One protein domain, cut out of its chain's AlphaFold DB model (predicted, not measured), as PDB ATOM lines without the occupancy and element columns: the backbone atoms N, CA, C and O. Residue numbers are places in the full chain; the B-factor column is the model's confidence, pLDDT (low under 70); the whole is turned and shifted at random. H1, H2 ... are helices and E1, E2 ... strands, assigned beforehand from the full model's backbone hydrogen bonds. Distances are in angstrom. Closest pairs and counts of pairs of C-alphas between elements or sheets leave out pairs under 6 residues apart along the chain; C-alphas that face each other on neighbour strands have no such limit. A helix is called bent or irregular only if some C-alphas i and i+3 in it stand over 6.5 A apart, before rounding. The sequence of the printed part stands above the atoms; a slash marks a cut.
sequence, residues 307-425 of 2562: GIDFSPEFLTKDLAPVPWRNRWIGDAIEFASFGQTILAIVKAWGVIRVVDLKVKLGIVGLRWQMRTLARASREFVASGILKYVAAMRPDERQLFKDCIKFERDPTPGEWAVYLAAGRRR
ATOM      1  N   GLY A 307     221.985 165.985 110.250       62.10
ATOM      2  CA  GLY A 307     223.348 165.662 109.816       62.10
ATOM      3  C   GLY A 307     224.442 166.523 110.464       62.10
ATOM      4  O   GLY A 307     225.536 166.640 109.903       62.10
ATOM      5  N   ILE A 308     224.154 167.161 111.606       74.46
ATOM      6  CA  ILE A 308     225.069 168.056 112.325       74.46
ATOM      7  C   ILE A 308     225.164 167.623 113.786       74.46
ATOM      8  O   ILE A 308     224.239 167.836 114.561       74.46
ATOM      9  N   ASP A 309     226.309 167.051 114.155       81.48
ATOM     10  CA  ASP A 309     226.622 166.682 115.535       81.48
ATOM     11  C   ASP A 309     227.639 167.664 116.138       81.48
ATOM     12  O   ASP A 309     228.782 167.759 115.685       81.48
ATOM     13  N   PHE A 310     227.225 168.403 117.167       84.40
ATOM     14  CA  PHE A 310     228.105 169.290 117.934       84.40
ATOM     15  C   PHE A 310     228.620 168.665 119.240       84.40
ATOM     16  O   PHE A 310     229.197 169.387 120.056       84.40
ATOM     17  N   SER A 311     228.449 167.353 119.443       82.62
ATOM     18  CA  SER A 311     228.971 166.653 120.615       82.62
ATOM     19  C   SER A 311     230.483 166.900 120.775       82.62
ATOM     20  O   SER A 311     231.243 166.893 119.793       82.62
ATOM     21  N   PRO A 312     230.966 167.157 122.007       83.70
ATOM     22  CA  PRO A 312     232.375 167.460 122.223       83.70
ATOM     23  C   PRO A 312     233.268 166.267 121.863       83.70
ATOM     24  O   PRO A 312     234.378 166.460 121.369       83.70
ATOM     25  N   GLU A 313     232.759 165.045 122.025       80.69
ATOM     26  CA  GLU A 313     233.415 163.798 121.637       80.69
ATOM     27  C   GLU A 313     233.662 163.738 120.122       80.69
ATOM     28  O   GLU A 313     234.811 163.632 119.691       80.69
ATOM     29  N   PHE A 314     232.623 163.909 119.292       87.42
ATOM     30  CA  PHE A 314     232.762 163.915 117.831       87.42
ATOM     31  C   PHE A 314     233.695 165.030 117.336       87.42
ATOM     32  O   PHE A 314     234.540 164.836 116.450       87.42
ATOM     33  N   LEU A 315     233.592 166.219 117.935       88.88
ATOM     34  CA  LEU A 315     234.425 167.350 117.544       88.88
ATOM     35  C   LEU A 315     235.899 167.184 117.948       88.88
ATOM     36  O   LEU A 315     236.748 167.712 117.226       88.88
ATOM     37  N   THR A 316     236.225 166.456 119.023       87.96
ATOM     38  CA  THR A 316     237.608 166.283 119.533       87.96
ATOM     39  C   THR A 316     238.298 164.970 119.155       87.96
ATOM     40  O   THR A 316     239.527 164.919 119.213       87.96
ATOM     41  N   LYS A 317     237.555 163.939 118.723       82.18
ATOM     42  CA  LYS A 317     238.082 162.607 118.355       82.18
ATOM     43  C   LYS A 317     239.233 162.638 117.339       82.18
ATOM     44  O   LYS A 317     240.153 161.830 117.421       82.18
ATOM     45  N   ASP A 318     239.184 163.564 116.382       86.38
ATOM     46  CA  ASP A 318     240.162 163.710 115.299       86.38
ATOM     47  C   ASP A 318     240.295 165.170 114.810       86.38
ATOM     48  O   ASP A 318     239.562 166.060 115.249       86.38
ATOM     49  N   LEU A 319     241.189 165.412 113.841       89.14
ATOM     50  CA  LEU A 319     241.265 166.661 113.061       89.14
ATOM     51  C   LEU A 319     240.565 166.592 111.688       89.14
ATOM     52  O   LEU A 319     240.774 167.475 110.852       89.14
ATOM     53  N   ALA A 320     239.734 165.582 111.427       86.97
ATOM     54  CA  ALA A 320     239.057 165.424 110.145       86.97
ATOM     55  C   ALA A 320     238.071 166.587 109.876       86.97
ATOM     56  O   ALA A 320     237.381 167.047 110.792       86.97
ATOM     57  N   PRO A 321     237.972 167.089 108.628       91.92
ATOM     58  CA  PRO A 321     237.029 168.150 108.284       91.92
ATOM     59  C   PRO A 321     235.570 167.750 108.549       91.92
ATOM     60  O   PRO A 321     235.094 166.781 107.958       91.92
ATOM     61  N   VAL A 322     234.833 168.527 109.355       90.11
ATOM     62  CA  VAL A 322     233.443 168.201 109.751       90.11
ATOM     63  C   VAL A 322     232.532 167.867 108.548       90.11
ATOM     64  O   VAL A 322     232.680 168.492 107.492       90.11
ATOM     65  N   PRO A 323     231.577 166.919 108.658       86.09
ATOM     66  CA  PRO A 323     230.732 166.492 107.534       86.09
ATOM     67  C   PRO A 323     229.976 167.632 106.835       86.09
ATOM     68  O   PRO A 323     230.026 167.761 105.612       86.09
ATOM     69  N   TRP A 324     229.349 168.532 107.598       88.23
ATOM     70  CA  TRP A 324     228.522 169.634 107.080       88.23
ATOM     71  C   TRP A 324     229.315 170.837 106.529       88.23
ATOM     72  O   TRP A 324     228.726 171.867 106.183       88.23
ATOM     73  N   ARG A 325     230.643 170.715 106.369       86.03
ATOM     74  CA  ARG A 325     231.549 171.747 105.810       86.03
ATOM     75  C   ARG A 325     231.123 172.325 104.455       86.03
ATOM     76  O   ARG A 325     231.502 173.442 104.095       86.03
ATOM     77  N   ASN A 326     230.287 171.601 103.715       80.82
ATOM     78  CA  ASN A 326     229.708 172.048 102.449       80.82
ATOM     79  C   ASN A 326     228.901 173.362 102.590       80.82
ATOM     80  O   ASN A 326     228.845 174.121 101.625       80.82
ATOM     81  N   ARG A 327     228.395 173.703 103.793       81.73
ATOM     82  CA  ARG A 327     227.735 174.997 104.110       81.73
ATOM     83  C   ARG A 327     228.666 176.230 104.002       81.73
ATOM     84  O   ARG A 327     228.191 177.364 104.099       81.73
ATOM     85  N   TRP A 328     229.983 176.047 103.811       86.29
ATOM     86  CA  TRP A 328     230.949 177.149 103.620       86.29
ATOM     87  C   TRP A 328     232.135 176.884 102.673       86.29
ATOM     88  O   TRP A 328     232.894 177.812 102.376       86.29
ATOM     89  N   ILE A 329     232.336 175.654 102.193       79.94
ATOM     90  CA  ILE A 329     233.409 175.343 101.229       79.94
ATOM     91  C   ILE A 329     233.067 175.784  99.794       79.94
ATOM     92  O   ILE A 329     233.977 176.136  99.044       79.94
ATOM     93  N   GLY A 330     231.783 175.809  99.417       73.58
ATOM     94  CA  GLY A 330     231.339 176.193  98.071       73.58
ATOM     95  C   GLY A 330     231.405 177.698  97.762       73.58
ATOM     96  O   GLY A 330     232.025 178.488  98.476       73.58
ATOM     97  N   ASP A 331     230.698 178.114  96.703       71.56
ATOM     98  CA  ASP A 331     230.582 179.515  96.243       71.56
ATOM     99  C   ASP A 331     230.022 180.484  97.311       71.56
ATOM    100  O   ASP A 331     230.138 181.705  97.155       71.56
ATOM    101  N   ALA A 332     229.417 179.955  98.382       74.31
ATOM    102  CA  ALA A 332     228.735 180.688  99.441       74.31
ATOM    103  C   ALA A 332     229.133 180.209 100.856       74.31
ATOM    104  O   ALA A 332     229.326 179.017 101.081       74.31
ATOM    105  N   ILE A 333     229.209 181.141 101.817       82.17
ATOM    106  CA  ILE A 333     229.377 180.863 103.260       82.17
ATOM    107  C   ILE A 333     228.106 181.254 104.016       82.17
ATOM    108  O   ILE A 333     227.815 182.449 104.139       82.17
ATOM    109  N   GLU A 334     227.404 180.276 104.591       81.86
ATOM    110  CA  GLU A 334     226.320 180.515 105.550       81.86
ATOM    111  C   GLU A 334     226.897 181.027 106.881       81.86
ATOM    112  O   GLU A 334     227.633 180.332 107.584       81.86
ATOM    113  N   PHE A 335     226.632 182.299 107.205       80.43
ATOM    114  CA  PHE A 335     227.421 183.015 108.215       80.43
ATOM    115  C   PHE A 335     227.125 182.558 109.655       80.43
ATOM    116  O   PHE A 335     228.035 182.567 110.487       80.43
ATOM    117  N   ALA A 336     225.885 182.127 109.924       81.07
ATOM    118  CA  ALA A 336     225.452 181.562 111.203       81.07
ATOM    119  C   ALA A 336     226.158 180.228 111.484       81.07
ATOM    120  O   ALA A 336     226.988 180.162 112.388       81.07
ATOM    121  N   SER A 337     225.948 179.222 110.629       83.05
ATOM    122  CA  SER A 337     226.488 177.864 110.785       83.05
ATOM    123  C   SER A 337     228.019 177.829 110.829       83.05
ATOM    124  O   SER A 337     228.601 177.052 111.586       83.05
ATOM    125  N   PHE A 338     228.686 178.704 110.066       90.06
ATOM    126  CA  PHE A 338     230.137 178.887 110.140       90.06
ATOM    127  C   PHE A 338     230.575 179.459 111.500       90.06
ATOM    128  O   PHE A 338     231.545 178.982 112.082       90.06
ATOM    129  N   GLY A 339     229.846 180.444 112.036       90.40
ATOM    130  CA  GLY A 339     230.100 181.012 113.364       90.40
ATOM    131  C   GLY A 339     229.848 180.014 114.494       90.40
ATOM    132  O   GLY A 339     230.693 179.861 115.371       90.40
ATOM    133  N   GLN A 340     228.724 179.295 114.439       88.49
ATOM    134  CA  GLN A 340     228.354 178.256 115.406       88.49
ATOM    135  C   GLN A 340     229.370 177.113 115.400       88.49
ATOM    136  O   GLN A 340     229.879 176.765 116.458       88.49
ATOM    137  N   THR A 341     229.775 176.612 114.226       91.53
ATOM    138  CA  THR A 341     230.803 175.557 114.137       91.53
ATOM    139  C   THR A 341     232.167 176.034 114.656       91.53
ATOM    140  O   THR A 341     232.862 175.270 115.321       91.53
ATOM    141  N   ILE A 342     232.558 177.297 114.419       93.19
ATOM    142  CA  ILE A 342     233.782 177.869 115.014       93.19
ATOM    143  C   ILE A 342     233.716 177.822 116.544       93.19
ATOM    144  O   ILE A 342     234.689 177.410 117.172       93.19
ATOM    145  N   LEU A 343     232.600 178.245 117.145       93.48
ATOM    146  CA  LEU A 343     232.465 178.257 118.600       93.48
ATOM    147  C   LEU A 343     232.342 176.844 119.176       93.48
ATOM    148  O   LEU A 343     233.033 176.558 120.145       93.48
ATOM    149  N   ALA A 344     231.578 175.947 118.550       92.43
ATOM    150  CA  ALA A 344     231.448 174.554 118.974       92.43
ATOM    151  C   ALA A 344     232.801 173.820 118.971       92.43
ATOM    152  O   ALA A 344     233.159 173.213 119.975       92.43
ATOM    153  N   ILE A 345     233.608 173.947 117.904       93.48
ATOM    154  CA  ILE A 345     234.956 173.350 117.862       93.48
ATOM    155  C   ILE A 345     235.844 173.948 118.963       93.48
ATOM    156  O   ILE A 345     236.477 173.204 119.703       93.48
ATOM    157  N   VAL A 346     235.908 175.276 119.105       93.53
ATOM    158  CA  VAL A 346     236.813 175.893 120.095       93.53
ATOM    159  C   VAL A 346     236.350 175.629 121.539       93.53
ATOM    160  O   VAL A 346     237.196 175.494 122.417       93.53
ATOM    161  N   LYS A 347     235.039 175.486 121.781       92.92
ATOM    162  CA  LYS A 347     234.447 175.091 123.071       92.92
ATOM    163  C   LYS A 347     234.763 173.634 123.410       92.92
ATOM    164  O   LYS A 347     235.300 173.378 124.480       92.92
ATOM    165  N   ALA A 348     234.518 172.708 122.481       90.51
ATOM    166  CA  ALA A 348     234.789 171.280 122.659       90.51
ATOM    167  C   ALA A 348     236.279 170.978 122.899       90.51
ATOM    168  O   ALA A 348     236.613 170.131 123.717       90.51
ATOM    169  N   TRP A 349     237.179 171.689 122.213       91.50
ATOM    170  CA  TRP A 349     238.626 171.520 122.384       91.50
ATOM    171  C   TRP A 349     239.202 172.289 123.584       91.50
ATOM    172  O   TRP A 349     240.349 172.047 123.954       91.50
ATOM    173  N   GLY A 350     238.463 173.254 124.146       88.92
ATOM    174  CA  GLY A 350     238.918 174.208 125.167       88.92
ATOM    175  C   GLY A 350     239.969 175.204 124.655       88.92
ATOM    176  O   GLY A 350     239.751 176.420 124.664       88.92
ATOM    177  N   VAL A 351     241.107 174.686 124.177       90.34
ATOM    178  CA  VAL A 351     242.209 175.424 123.551       90.34
ATOM    179  C   VAL A 351     242.668 174.694 122.281       90.34
ATOM    180  O   VAL A 351     243.167 173.575 122.339       90.34
ATOM    181  N   ILE A 352     242.549 175.346 121.119       93.09
ATOM    182  CA  ILE A 352     242.923 174.782 119.806       93.09
ATOM    183  C   ILE A 352     243.847 175.726 119.029       93.09
ATOM    184  O   ILE A 352     243.745 176.954 119.126       93.09
ATOM    185  N   ARG A 353     244.756 175.178 118.215       92.58
ATOM    186  CA  ARG A 353     245.594 175.978 117.306       92.58
ATOM    187  C   ARG A 353     244.807 176.494 116.096       92.58
ATOM    188  O   ARG A 353     243.978 175.801 115.518       92.58
ATOM    189  N   VAL A 354     245.128 177.705 115.636       91.20
ATOM    190  CA  VAL A 354     244.524 178.353 114.449       91.20
ATOM    191  C   VAL A 354     244.880 177.645 113.136       91.20
ATOM    192  O   VAL A 354     244.203 177.855 112.129       91.20
ATOM    193  N   VAL A 355     245.937 176.830 113.109       90.28
ATOM    194  CA  VAL A 355     246.201 175.913 111.989       90.28
ATOM    195  C   VAL A 355     245.182 174.774 112.024       90.28
ATOM    196  O   VAL A 355     244.394 174.642 111.093       90.28
ATOM    197  N   ASP A 356     245.136 174.046 113.132       93.44
ATOM    198  CA  ASP A 356     244.330 172.841 113.343       93.44
ATOM    199  C   ASP A 356     242.817 173.130 113.197       93.44
ATOM    200  O   ASP A 356     242.106 172.408 112.499       93.44
ATOM    201  N   LEU A 357     242.345 174.281 113.695       94.28
ATOM    202  CA  LEU A 357     240.979 174.787 113.484       94.28
ATOM    203  C   LEU A 357     240.616 174.964 111.995       94.28
ATOM    204  O   LEU A 357     239.462 174.771 111.618       94.28
ATOM    205  N   LYS A 358     241.569 175.303 111.113       95.68
ATOM    206  CA  LYS A 358     241.307 175.351 109.657       95.68
ATOM    207  C   LYS A 358     241.194 173.959 109.046       95.68
ATOM    208  O   LYS A 358     240.498 173.829 108.041       95.68
ATOM    209  N   VAL A 359     241.888 172.965 109.611       94.07
ATOM    210  CA  VAL A 359     241.817 171.562 109.175       94.07
ATOM    211  C   VAL A 359     240.443 171.001 109.536       94.07
ATOM    212  O   VAL A 359     239.706 170.623 108.631       94.07
ATOM    213  N   LYS A 360     240.020 171.107 110.806       92.91
ATOM    214  CA  LYS A 360     238.691 170.655 111.272       92.91
ATOM    215  C   LYS A 360     237.525 171.382 110.566       92.91
ATOM    216  O   LYS A 360     236.480 170.787 110.323       92.91
ATOM    217  N   LEU A 361     237.704 172.644 110.148       93.28
ATOM    218  CA  LEU A 361     236.733 173.375 109.305       93.28
ATOM    219  C   LEU A 361     236.815 173.048 107.797       93.28
ATOM    220  O   LEU A 361     235.957 173.500 107.038       93.28
ATOM    221  N   GLY A 362     237.837 172.326 107.330       91.59
ATOM    222  CA  GLY A 362     238.048 172.005 105.913       91.59
ATOM    223  C   GLY A 362     238.443 173.189 105.021       91.59
ATOM    224  O   GLY A 362     238.219 173.144 103.816       91.59
ATOM    225  N   ILE A 363     239.006 174.266 105.583       90.72
ATOM    226  CA  ILE A 363     239.286 175.525 104.859       90.72
ATOM    227  C   ILE A 363     240.775 175.800 104.606       90.72
ATOM    228  O   ILE A 363     241.155 176.927 104.281       90.72
ATOM    229  N   VAL A 364     241.644 174.798 104.753       87.09
ATOM    230  CA  VAL A 364     243.054 174.898 104.336       87.09
ATOM    231  C   VAL A 364     243.118 175.142 102.819       87.09
ATOM    232  O   VAL A 364     242.286 174.649 102.066       87.09
ATOM    233  N   GLY A 365     244.044 175.988 102.360       83.71
ATOM    234  CA  GLY A 365     244.136 176.419 100.954       83.71
ATOM    235  C   GLY A 365     243.062 177.430 100.510       83.71
ATOM    236  O   GLY A 365     243.374 178.360  99.764       83.71
ATOM    237  N   LEU A 366     241.833 177.342 101.033       84.82
ATOM    238  CA  LEU A 366     240.695 178.198 100.673       84.82
ATOM    239  C   LEU A 366     240.877 179.661 101.141       84.82
ATOM    240  O   LEU A 366     240.465 180.082 102.228       84.82
ATOM    241  N   ARG A 367     241.533 180.462 100.286       81.52
ATOM    242  CA  ARG A 367     242.053 181.813 100.589       81.52
ATOM    243  C   ARG A 367     241.008 182.792 101.146       81.52
ATOM    244  O   ARG A 367     241.372 183.645 101.962       81.52
ATOM    245  N   TRP A 368     239.741 182.717 100.725       79.12
ATOM    246  CA  TRP A 368     238.701 183.654 101.178       79.12
ATOM    247  C   TRP A 368     237.915 183.142 102.393       79.12
ATOM    248  O   TRP A 368     237.696 183.930 103.313       79.12
ATOM    249  N   GLN A 369     237.638 181.840 102.499       87.64
ATOM    250  CA  GLN A 369     237.147 181.194 103.723       87.64
ATOM    251  C   GLN A 369     238.092 181.453 104.909       87.64
ATOM    252  O   GLN A 369     237.654 181.932 105.957       87.64
ATOM    253  N   MET A 370     239.410 181.266 104.736       88.52
ATOM    254  CA  MET A 370     240.407 181.607 105.767       88.52
ATOM    255  C   MET A 370     240.374 183.091 106.161       88.52
ATOM    256  O   MET A 370     240.592 183.437 107.325       88.52
ATOM    257  N   ARG A 371     240.083 183.987 105.209       83.05
ATOM    258  CA  ARG A 371     239.929 185.430 105.459       83.05
ATOM    259  C   ARG A 371     238.635 185.742 106.226       83.05
ATOM    260  O   ARG A 371     238.615 186.725 106.966       83.05
ATOM    261  N   THR A 372     237.601 184.913 106.089       84.45
ATOM    262  CA  THR A 372     236.358 184.977 106.875       84.45
ATOM    263  C   THR A 372     236.568 184.442 108.295       84.45
ATOM    264  O   THR A 372     236.241 185.159 109.237       84.45
ATOM    265  N   LEU A 373     237.231 183.288 108.485       90.83
ATOM    266  CA  LEU A 373     237.642 182.799 109.818       90.83
ATOM    267  C   LEU A 373     238.476 183.853 110.562       90.83
ATOM    268  O   LEU A 373     238.218 184.170 111.722       90.83
ATOM    269  N   ALA A 374     239.446 184.462 109.874       88.89
ATOM    270  CA  ALA A 374     240.296 185.520 110.420       88.89
ATOM    271  C   ALA A 374     239.568 186.863 110.664       88.89
ATOM    272  O   ALA A 374     240.203 187.804 111.142       88.89
ATOM    273  N   ARG A 375     238.274 186.975 110.329       83.67
ATOM    274  CA  ARG A 375     237.383 188.076 110.732       83.67
ATOM    275  C   ARG A 375     236.480 187.650 111.885       83.67
ATOM    276  O   ARG A 375     236.532 188.313 112.912       83.67
ATOM    277  N   ALA A 376     235.772 186.526 111.758       87.53
ATOM    278  CA  ALA A 376     234.902 185.980 112.804       87.53
ATOM    279  C   ALA A 376     235.648 185.817 114.139       87.53
ATOM    280  O   ALA A 376     235.240 186.380 115.146       87.53
ATOM    281  N   SER A 377     236.831 185.191 114.125       88.61
ATOM    282  CA  SER A 377     237.682 185.069 115.323       88.61
ATOM    283  C   SER A 377     238.107 186.415 115.929       88.61
ATOM    284  O   SER A 377     238.301 186.492 117.134       88.61
ATOM    285  N   ARG A 378     238.220 187.499 115.146       85.43
ATOM    286  CA  ARG A 378     238.510 188.843 115.687       85.43
ATOM    287  C   ARG A 378     237.270 189.549 116.212       85.43
ATOM    288  O   ARG A 378     237.407 190.356 117.120       85.43
ATOM    289  N   GLU A 379     236.103 189.284 115.635       84.47
ATOM    290  CA  GLU A 379     234.823 189.798 116.124       84.47
ATOM    291  C   GLU A 379     234.483 189.119 117.466       84.47
ATOM    292  O   GLU A 379     234.280 189.826 118.446       84.47
ATOM    293  N   PHE A 380     234.620 187.790 117.568       92.60
ATOM    294  CA  PHE A 380     234.472 187.032 118.821       92.60
ATOM    295  C   PHE A 380     235.538 187.358 119.891       92.60
ATOM    296  O   PHE A 380     235.232 187.359 121.082       92.60
ATOM    297  N   VAL A 381     236.783 187.677 119.504       90.73
ATOM    298  CA  VAL A 381     237.805 188.186 120.448       90.73
ATOM    299  C   VAL A 381     237.529 189.637 120.867       90.73
ATOM    300  O   VAL A 381     237.862 190.025 121.981       90.73
ATOM    301  N   ALA A 382     236.905 190.455 120.014       82.46
ATOM    302  CA  ALA A 382     236.553 191.837 120.352       82.46
ATOM    303  C   ALA A 382     235.331 191.949 121.283       82.46
ATOM    304  O   ALA A 382     235.185 192.974 121.945       82.46
ATOM    305  N   SER A 383     234.486 190.916 121.344       83.23
ATOM    306  CA  SER A 383     233.391 190.780 122.314       83.23
ATOM    307  C   SER A 383     233.764 189.954 123.559       83.23
ATOM    308  O   SER A 383     233.021 189.942 124.534       83.23
ATOM    309  N   GLY A 384     234.925 189.288 123.570       88.08
ATOM    310  CA  GLY A 384     235.381 188.484 124.712       88.08
ATOM    311  C   GLY A 384     234.696 187.117 124.841       88.08
ATOM    312  O   GLY A 384     234.537 186.624 125.949       88.08
ATOM    313  N   ILE A 385     234.280 186.526 123.718       91.49
ATOM    314  CA  ILE A 385     233.804 185.129 123.618       91.49
ATOM    315  C   ILE A 385     235.008 184.178 123.497       91.49
ATOM    316  O   ILE A 385     235.052 183.100 124.087       91.49
ATOM    317  N   LEU A 386     236.006 184.602 122.715       93.56
ATOM    318  CA  LEU A 386     237.244 183.875 122.439       93.56
ATOM    319  C   LEU A 386     238.463 184.709 122.853       93.56
ATOM    320  O   LEU A 386     238.409 185.938 122.878       93.56
ATOM    321  N   LYS A 387     239.602 184.052 123.083       89.41
ATOM    322  CA  LYS A 387     240.857 184.695 123.508       89.41
ATOM    323  C   LYS A 387     242.056 184.090 122.790       89.41
ATOM    324  O   LYS A 387     242.136 182.880 122.623       89.41
ATOM    325  N   TYR A 388     243.011 184.921 122.365       92.98
ATOM    326  CA  TYR A 388     244.295 184.428 121.850       92.98
ATOM    327  C   TYR A 388     245.248 184.163 123.016       92.98
ATOM    328  O   TYR A 388     245.594 185.095 123.742       92.98
ATOM    329  N   VAL A 389     245.707 182.921 123.151       85.98
ATOM    330  CA  VAL A 389     246.605 182.482 124.232       85.98
ATOM    331  C   VAL A 389     247.818 181.764 123.632       85.98
ATOM    332  O   VAL A 389     247.839 181.452 122.438       85.98
ATOM    333  N   ALA A 390     248.861 181.549 124.431       84.47
ATOM    334  CA  ALA A 390     249.952 180.648 124.084       84.47
ATOM    335  C   ALA A 390     249.781 179.340 124.863       84.47
ATOM    336  O   ALA A 390     249.421 179.379 126.035       84.47
ATOM    337  N   ALA A 391     250.022 178.197 124.222       84.05
ATOM    338  CA  ALA A 391     249.835 176.891 124.849       84.05
ATOM    339  C   ALA A 391     250.959 175.914 124.489       84.05
ATOM    340  O   ALA A 391     251.612 176.065 123.454       84.05
ATOM    341  N   MET A 392     251.169 174.911 125.334       81.83
ATOM    342  CA  MET A 392     252.051 173.766 125.077       81.83
ATOM    343  C   MET A 392     251.213 172.490 124.931       81.83
ATOM    344  O   MET A 392     250.053 172.465 125.337       81.83
ATOM    345  N   ARG A 393     251.778 171.425 124.358       78.46
ATOM    346  CA  ARG A 393     251.194 170.076 124.486       78.46
ATOM    347  C   ARG A 393     251.627 169.450 125.821       78.46
ATOM    348  O   ARG A 393     252.607 169.932 126.391       78.46
ATOM    349  N   PRO A 394     250.965 168.380 126.300       68.16
ATOM    350  CA  PRO A 394     251.405 167.662 127.499       68.16
ATOM    351  C   PRO A 394     252.843 167.131 127.366       68.16
ATOM    352  O   PRO A 394     253.682 167.375 128.233       68.16
ATOM    353  N   ASP A 395     253.145 166.482 126.235       66.61
ATOM    354  CA  ASP A 395     254.428 165.801 125.994       66.61
ATOM    355  C   ASP A 395     255.550 166.738 125.506       66.61
ATOM    356  O   ASP A 395     256.736 166.511 125.758       66.61
ATOM    357  N   GLU A 396     255.196 167.804 124.779       63.70
ATOM    358  CA  GLU A 396     256.151 168.689 124.102       63.70
ATOM    359  C   GLU A 396     256.315 170.017 124.850       63.70
ATOM    360  O   GLU A 396     255.388 170.824 124.929       63.70
ATOM    361  N   ARG A 397     257.551 170.353 125.244       65.14
ATOM    362  CA  ARG A 397     257.921 171.687 125.775       65.14
ATOM    363  C   ARG A 397     257.878 172.816 124.720       65.14
ATOM    364  O   ARG A 397     258.558 173.832 124.873       65.14
ATOM    365  N   GLN A 398     257.141 172.642 123.622       70.34
ATOM    366  CA  GLN A 398     257.059 173.596 122.521       70.34
ATOM    367  C   GLN A 398     255.888 174.565 122.726       70.34
ATOM    368  O   GLN A 398     254.725 174.174 122.762       70.34
ATOM    369  N   LEU A 399     256.205 175.859 122.840       77.69
ATOM    370  CA  LEU A 399     255.222 176.917 123.076       77.69
ATOM    371  C   LEU A 399     254.611 177.434 121.765       77.69
ATOM    372  O   LEU A 399     255.201 178.273 121.071       77.69
ATOM    373  N   PHE A 400     253.394 176.991 121.467       81.82
ATOM    374  CA  PHE A 400     252.580 177.469 120.356       81.82
ATOM    375  C   PHE A 400     251.959 178.832 120.697       81.82
ATOM    376  O   PHE A 400     251.436 179.044 121.787       81.82
ATOM    377  N   LYS A 401     252.046 179.794 119.769       82.53
ATOM    378  CA  LYS A 401     251.591 181.198 119.944       82.53
ATOM    379  C   LYS A 401     250.418 181.557 119.025       82.53
ATOM    380  O   LYS A 401     250.102 182.730 118.811       82.53
ATOM    381  N   ASP A 402     249.820 180.534 118.430       86.19
ATOM    382  CA  ASP A 402     248.730 180.590 117.468       86.19
ATOM    383  C   ASP A 402     247.465 179.896 117.994       86.19
ATOM    384  O   ASP A 402     246.641 179.468 117.193       86.19
ATOM    385  N   CYS A 403     247.292 179.808 119.314       90.27
ATOM    386  CA  CYS A 403     246.151 179.155 119.954       90.27
ATOM    387  C   CYS A 403     244.983 180.123 120.202       90.27
ATOM    388  O   CYS A 403     245.174 181.332 120.382       90.27
ATOM    389  N   ILE A 404     243.767 179.578 120.226       91.84
ATOM    390  CA  ILE A 404     242.552 180.245 120.698       91.84
ATOM    391  C   ILE A 404     241.961 179.410 121.833       91.84
ATOM    392  O   ILE A 404     241.811 178.201 121.678       91.84
ATOM    393  N   LYS A 405     241.610 180.079 122.935       92.15
ATOM    394  CA  LYS A 405     240.832 179.549 124.058       92.15
ATOM    395  C   LYS A 405     239.381 180.035 123.977       92.15
ATOM    396  O   LYS A 405     239.141 181.179 123.567       92.15
ATOM    397  N   PHE A 406     238.440 179.179 124.361       92.94
ATOM    398  CA  PHE A 406     237.055 179.555 124.652       92.94
ATOM    399  C   PHE A 406     236.963 180.178 126.056       92.94
ATOM    400  O   PHE A 406     237.525 179.623 126.997       92.94
ATOM    401  N   GLU A 407     236.287 181.321 126.206       90.50
ATOM    402  CA  GLU A 407     236.101 181.975 127.519       90.50
ATOM    403  C   GLU A 407     234.645 181.900 128.001       90.50
ATOM    404  O   GLU A 407     234.410 181.589 129.163       90.50
ATOM    405  N   ARG A 408     233.664 182.166 127.125       90.99
ATOM    406  CA  ARG A 408     232.224 182.072 127.433       90.99
ATOM    407  C   ARG A 408     231.385 181.986 126.165       90.99
ATOM    408  O   ARG A 408     231.854 182.352 125.088       90.99
ATOM    409  N   ASP A 409     230.117 181.614 126.302       88.31
ATOM    410  CA  ASP A 409     229.164 181.689 125.196       88.31
ATOM    411  C   ASP A 409     228.791 183.150 124.819       88.31
ATOM    412  O   ASP A 409     228.810 184.060 125.663       88.31
ATOM    413  N   PRO A 410     228.465 183.407 123.537       88.01
ATOM    414  CA  PRO A 410     227.864 184.659 123.071       88.01
ATOM    415  C   PRO A 410     226.497 184.923 123.704       88.01
ATOM    416  O   PRO A 410     225.607 184.078 123.662       88.01
ATOM    417  N   THR A 411     226.272 186.157 124.153       86.48
ATOM    418  CA  THR A 411     224.912 186.629 124.450       86.48
ATOM    419  C   THR A 411     224.083 186.761 123.158       86.48
ATOM    420  O   THR A 411     224.650 187.001 122.082       86.48
ATOM    421  N   PRO A 412     222.736 186.721 123.222       81.57
ATOM    422  CA  PRO A 412     221.877 186.952 122.055       81.57
ATOM    423  C   PRO A 412     222.152 188.292 121.349       81.57
ATOM    424  O   PRO A 412     222.093 188.384 120.123       81.57
ATOM    425  N   GLY A 413     222.534 189.329 122.106       77.45
ATOM    426  CA  GLY A 413     222.950 190.621 121.555       77.45
ATOM    427  C   GLY A 413     224.251 190.553 120.746       77.45
ATOM    428  O   GLY A 413     224.381 191.237 119.730       77.45
ATOM    429  N   GLU A 414     225.203 189.708 121.142       85.24
ATOM    430  CA  GLU A 414     226.472 189.510 120.432       85.24
ATOM    431  C   GLU A 414     226.306 188.634 119.190       85.24
ATOM    432  O   GLU A 414     226.855 188.976 118.138       85.24
ATOM    433  N   TRP A 415     225.474 187.586 119.259       84.93
ATOM    434  CA  TRP A 415     225.023 186.852 118.072       84.93
ATOM    435  C   TRP A 415     224.346 187.790 117.070       84.93
ATOM    436  O   TRP A 415     224.733 187.839 115.898       84.93
ATOM    437  N   ALA A 416     223.398 188.608 117.535       74.94
ATOM    438  CA  ALA A 416     222.728 189.598 116.703       74.94
ATOM    439  C   ALA A 416     223.715 190.615 116.102       74.94
ATOM    440  O   ALA A 416     223.551 190.999 114.946       74.94
ATOM    441  N   VAL A 417     224.769 191.025 116.820       76.12
ATOM    442  CA  VAL A 417     225.832 191.893 116.278       76.12
ATOM    443  C   VAL A 417     226.668 191.178 115.212       76.12
ATOM    444  O   VAL A 417     226.873 191.760 114.145       76.12
ATOM    445  N   TYR A 418     227.106 189.938 115.447       81.28
ATOM    446  CA  TYR A 418     227.861 189.129 114.479       81.28
ATOM    447  C   TYR A 418     227.075 188.949 113.170       81.28
ATOM    448  O   TYR A 418     227.576 189.262 112.084       81.28
ATOM    449  N   LEU A 419     225.798 188.565 113.264       77.21
ATOM    450  CA  LEU A 419     224.904 188.408 112.113       77.21
ATOM    451  C   LEU A 419     224.561 189.761 111.447       77.21
ATOM    452  O   LEU A 419     224.540 189.868 110.218       77.21
ATOM    453  N   ALA A 420     224.360 190.836 112.220       65.37
ATOM    454  CA  ALA A 420     224.004 192.160 111.694       65.37
ATOM    455  C   ALA A 420     225.194 193.009 111.200       65.37
ATOM    456  O   ALA A 420     224.964 194.062 110.588       65.37
ATOM    457  N   ALA A 421     226.448 192.574 111.388       51.70
ATOM    458  CA  ALA A 421     227.679 193.310 111.058       51.70
ATOM    459  C   ALA A 421     227.838 193.707 109.569       51.70
ATOM    460  O   ALA A 421     228.794 194.389 109.188       51.70
ATOM    461  N   GLY A 422     226.909 193.315 108.689       46.37
ATOM    462  CA  GLY A 422     226.756 193.900 107.353       46.37
ATOM    463  C   GLY A 422     226.315 195.374 107.368       46.37
ATOM    464  O   GLY A 422     226.769 196.162 106.533       46.37
ATOM    465  N   ARG A 423     225.475 195.794 108.325       37.04
ATOM    466  CA  ARG A 423     224.982 197.178 108.418       37.04
ATOM    467  C   ARG A 423     225.972 198.054 109.186       37.04
ATOM    468  O   ARG A 423     225.799 198.300 110.377       37.04
ATOM    469  N   ARG A 424     226.973 198.598 108.481       33.11
ATOM    470  CA  ARG A 424     227.857 199.666 108.995       33.11
ATOM    471  C   ARG A 424     227.042 200.889 109.451       33.11
ATOM    472  O   ARG A 424     226.828 201.818 108.671       33.11
ATOM    473  N   ARG A 425     226.629 200.927 110.723       32.76
ATOM    474  CA  ARG A 425     226.258 202.179 111.401       32.76
ATOM    475  C   ARG A 425     227.490 203.086 111.340       32.76
ATOM    476  O   ARG A 425     228.585 202.671 111.712       32.76
TER     477      ARG A 425
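This is residues 307 to 425 of the 2562 residues of the protein "B-block_TFIIIC domain-containing protein" of Sporothrix schenckii (strain ATCC 58251 / de Perez 2211183) (UniProt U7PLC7). A small, strongly twisted sheet of three strands, E2, E4 and E3, has two longer helices, H3 and H5, standing up from one face and crossing each other at a wide angle, with the short helices H1, H2 and H4 beside H3. The hairpin E3 and E4 runs out to a loop whose residues 393 to 398 stick out at one end of the longest axis, while H6 and the tail after it lie toward the other end. The printed part has 119 residues with six named helices and four named strands, in the order H1 H2 E1 H3 E2 H4 H5 E3 E4 H6. The sheet runs E2 E4 E3, all antiparallel, and the class is mixed, helices and strands. The whole is compact, with a radius of gyration of the C-alphas of 14.2 A, yet elongated in outline, with spans of 47 by 28 by 27 A.

H1, residues 312 to 316, touches H3, residues 335 to 349, through residues 344 to 349 of H3 alone; the closest C-alphas are those of Pro 312 and Ala 348, 4.5 A apart. H2, residues 323 to 329, only just touches H3, with 3 pairs of C-alphas within 8 A, closest at Trp 328 and Phe 338, 6.8 A; this involves residues 337 to 338 of H3 alone. H2 is irregular, with C-alphas 323 and 326 standing 7.6 A apart. E1, residues 332 to 334, pairs with no named strand. H3 is the hub, touching three other helices; the third is H4, residues 356 to 360, which only just touches residues 342 to 346 of H3 alone, with 3 pairs within 8 A and the closest C-alphas, Ile 345 and Leu 357, 7.6 A apart. In the sheet, E2, residues 351 to 353, is the antiparallel neighbour of E4, residues 400 to 406, with N 404 and O 352 within hydrogen-bond range at 2.8 A. E4 is the inner strand and makes an antiparallel hairpin with E3, residues 386 to 392, where N 387 and O 405 are 2.9 A apart. H3 and H5, residues 367 to 383, lie on the same face of the sheet, two layers with helices on one face; H3 stands up from it at a height over the sheet of 10.8 A, and H5 does so at 11.3 A. H3 and H5 are close but not clearly touching, with C-alphas 339 and 376 closest at 6.9 A. E2, H4 H5, E3 form a split strand-helix-strand unit, two strands of one sheet that are not neighbours, with helices between them along the chain and E4 between them in the sheet, and its crossover is right-handed. H6, residues 412 to 420, only just touches residues 376 to 383 of H5 alone, with 3 pairs within 8 A, closest at Glu 379 and Tyr 418, 7.2 A. Every O i to N i+4 pair is within hydrogen-bond range in H1, H3, H4 and H6; in H5 it is 11 of 13, and in H2 it is 1 of 3, with 2 of 4 O i to N i+3 pairs in range.

H1 begins at C-alpha 312, (232.375, 167.460, 122.223). H2 measures 11.2 A from first to last C-alpha, H3 21.4 A and H5 25.0 A. E3 measures 18.1 A and E4 16.2 A. H5 begins at C-alpha 367, (242.053, 181.813, 100.589). H6, 11.8 A long, ends at C-alpha 420, (224.004, 192.160, 111.694). E1, E2, H1 and H4 are shorter.

The two C-alphas farthest apart are those of Asp 395 and Arg 425, 48.3 A. The printed part has no cut, and no link between named elements is long. Residues 393 to 398 stand free. The mean pLDDT of the printed part is 83.4; residue 307, residues 394 to 397 and residues 420 to 425 are under 70.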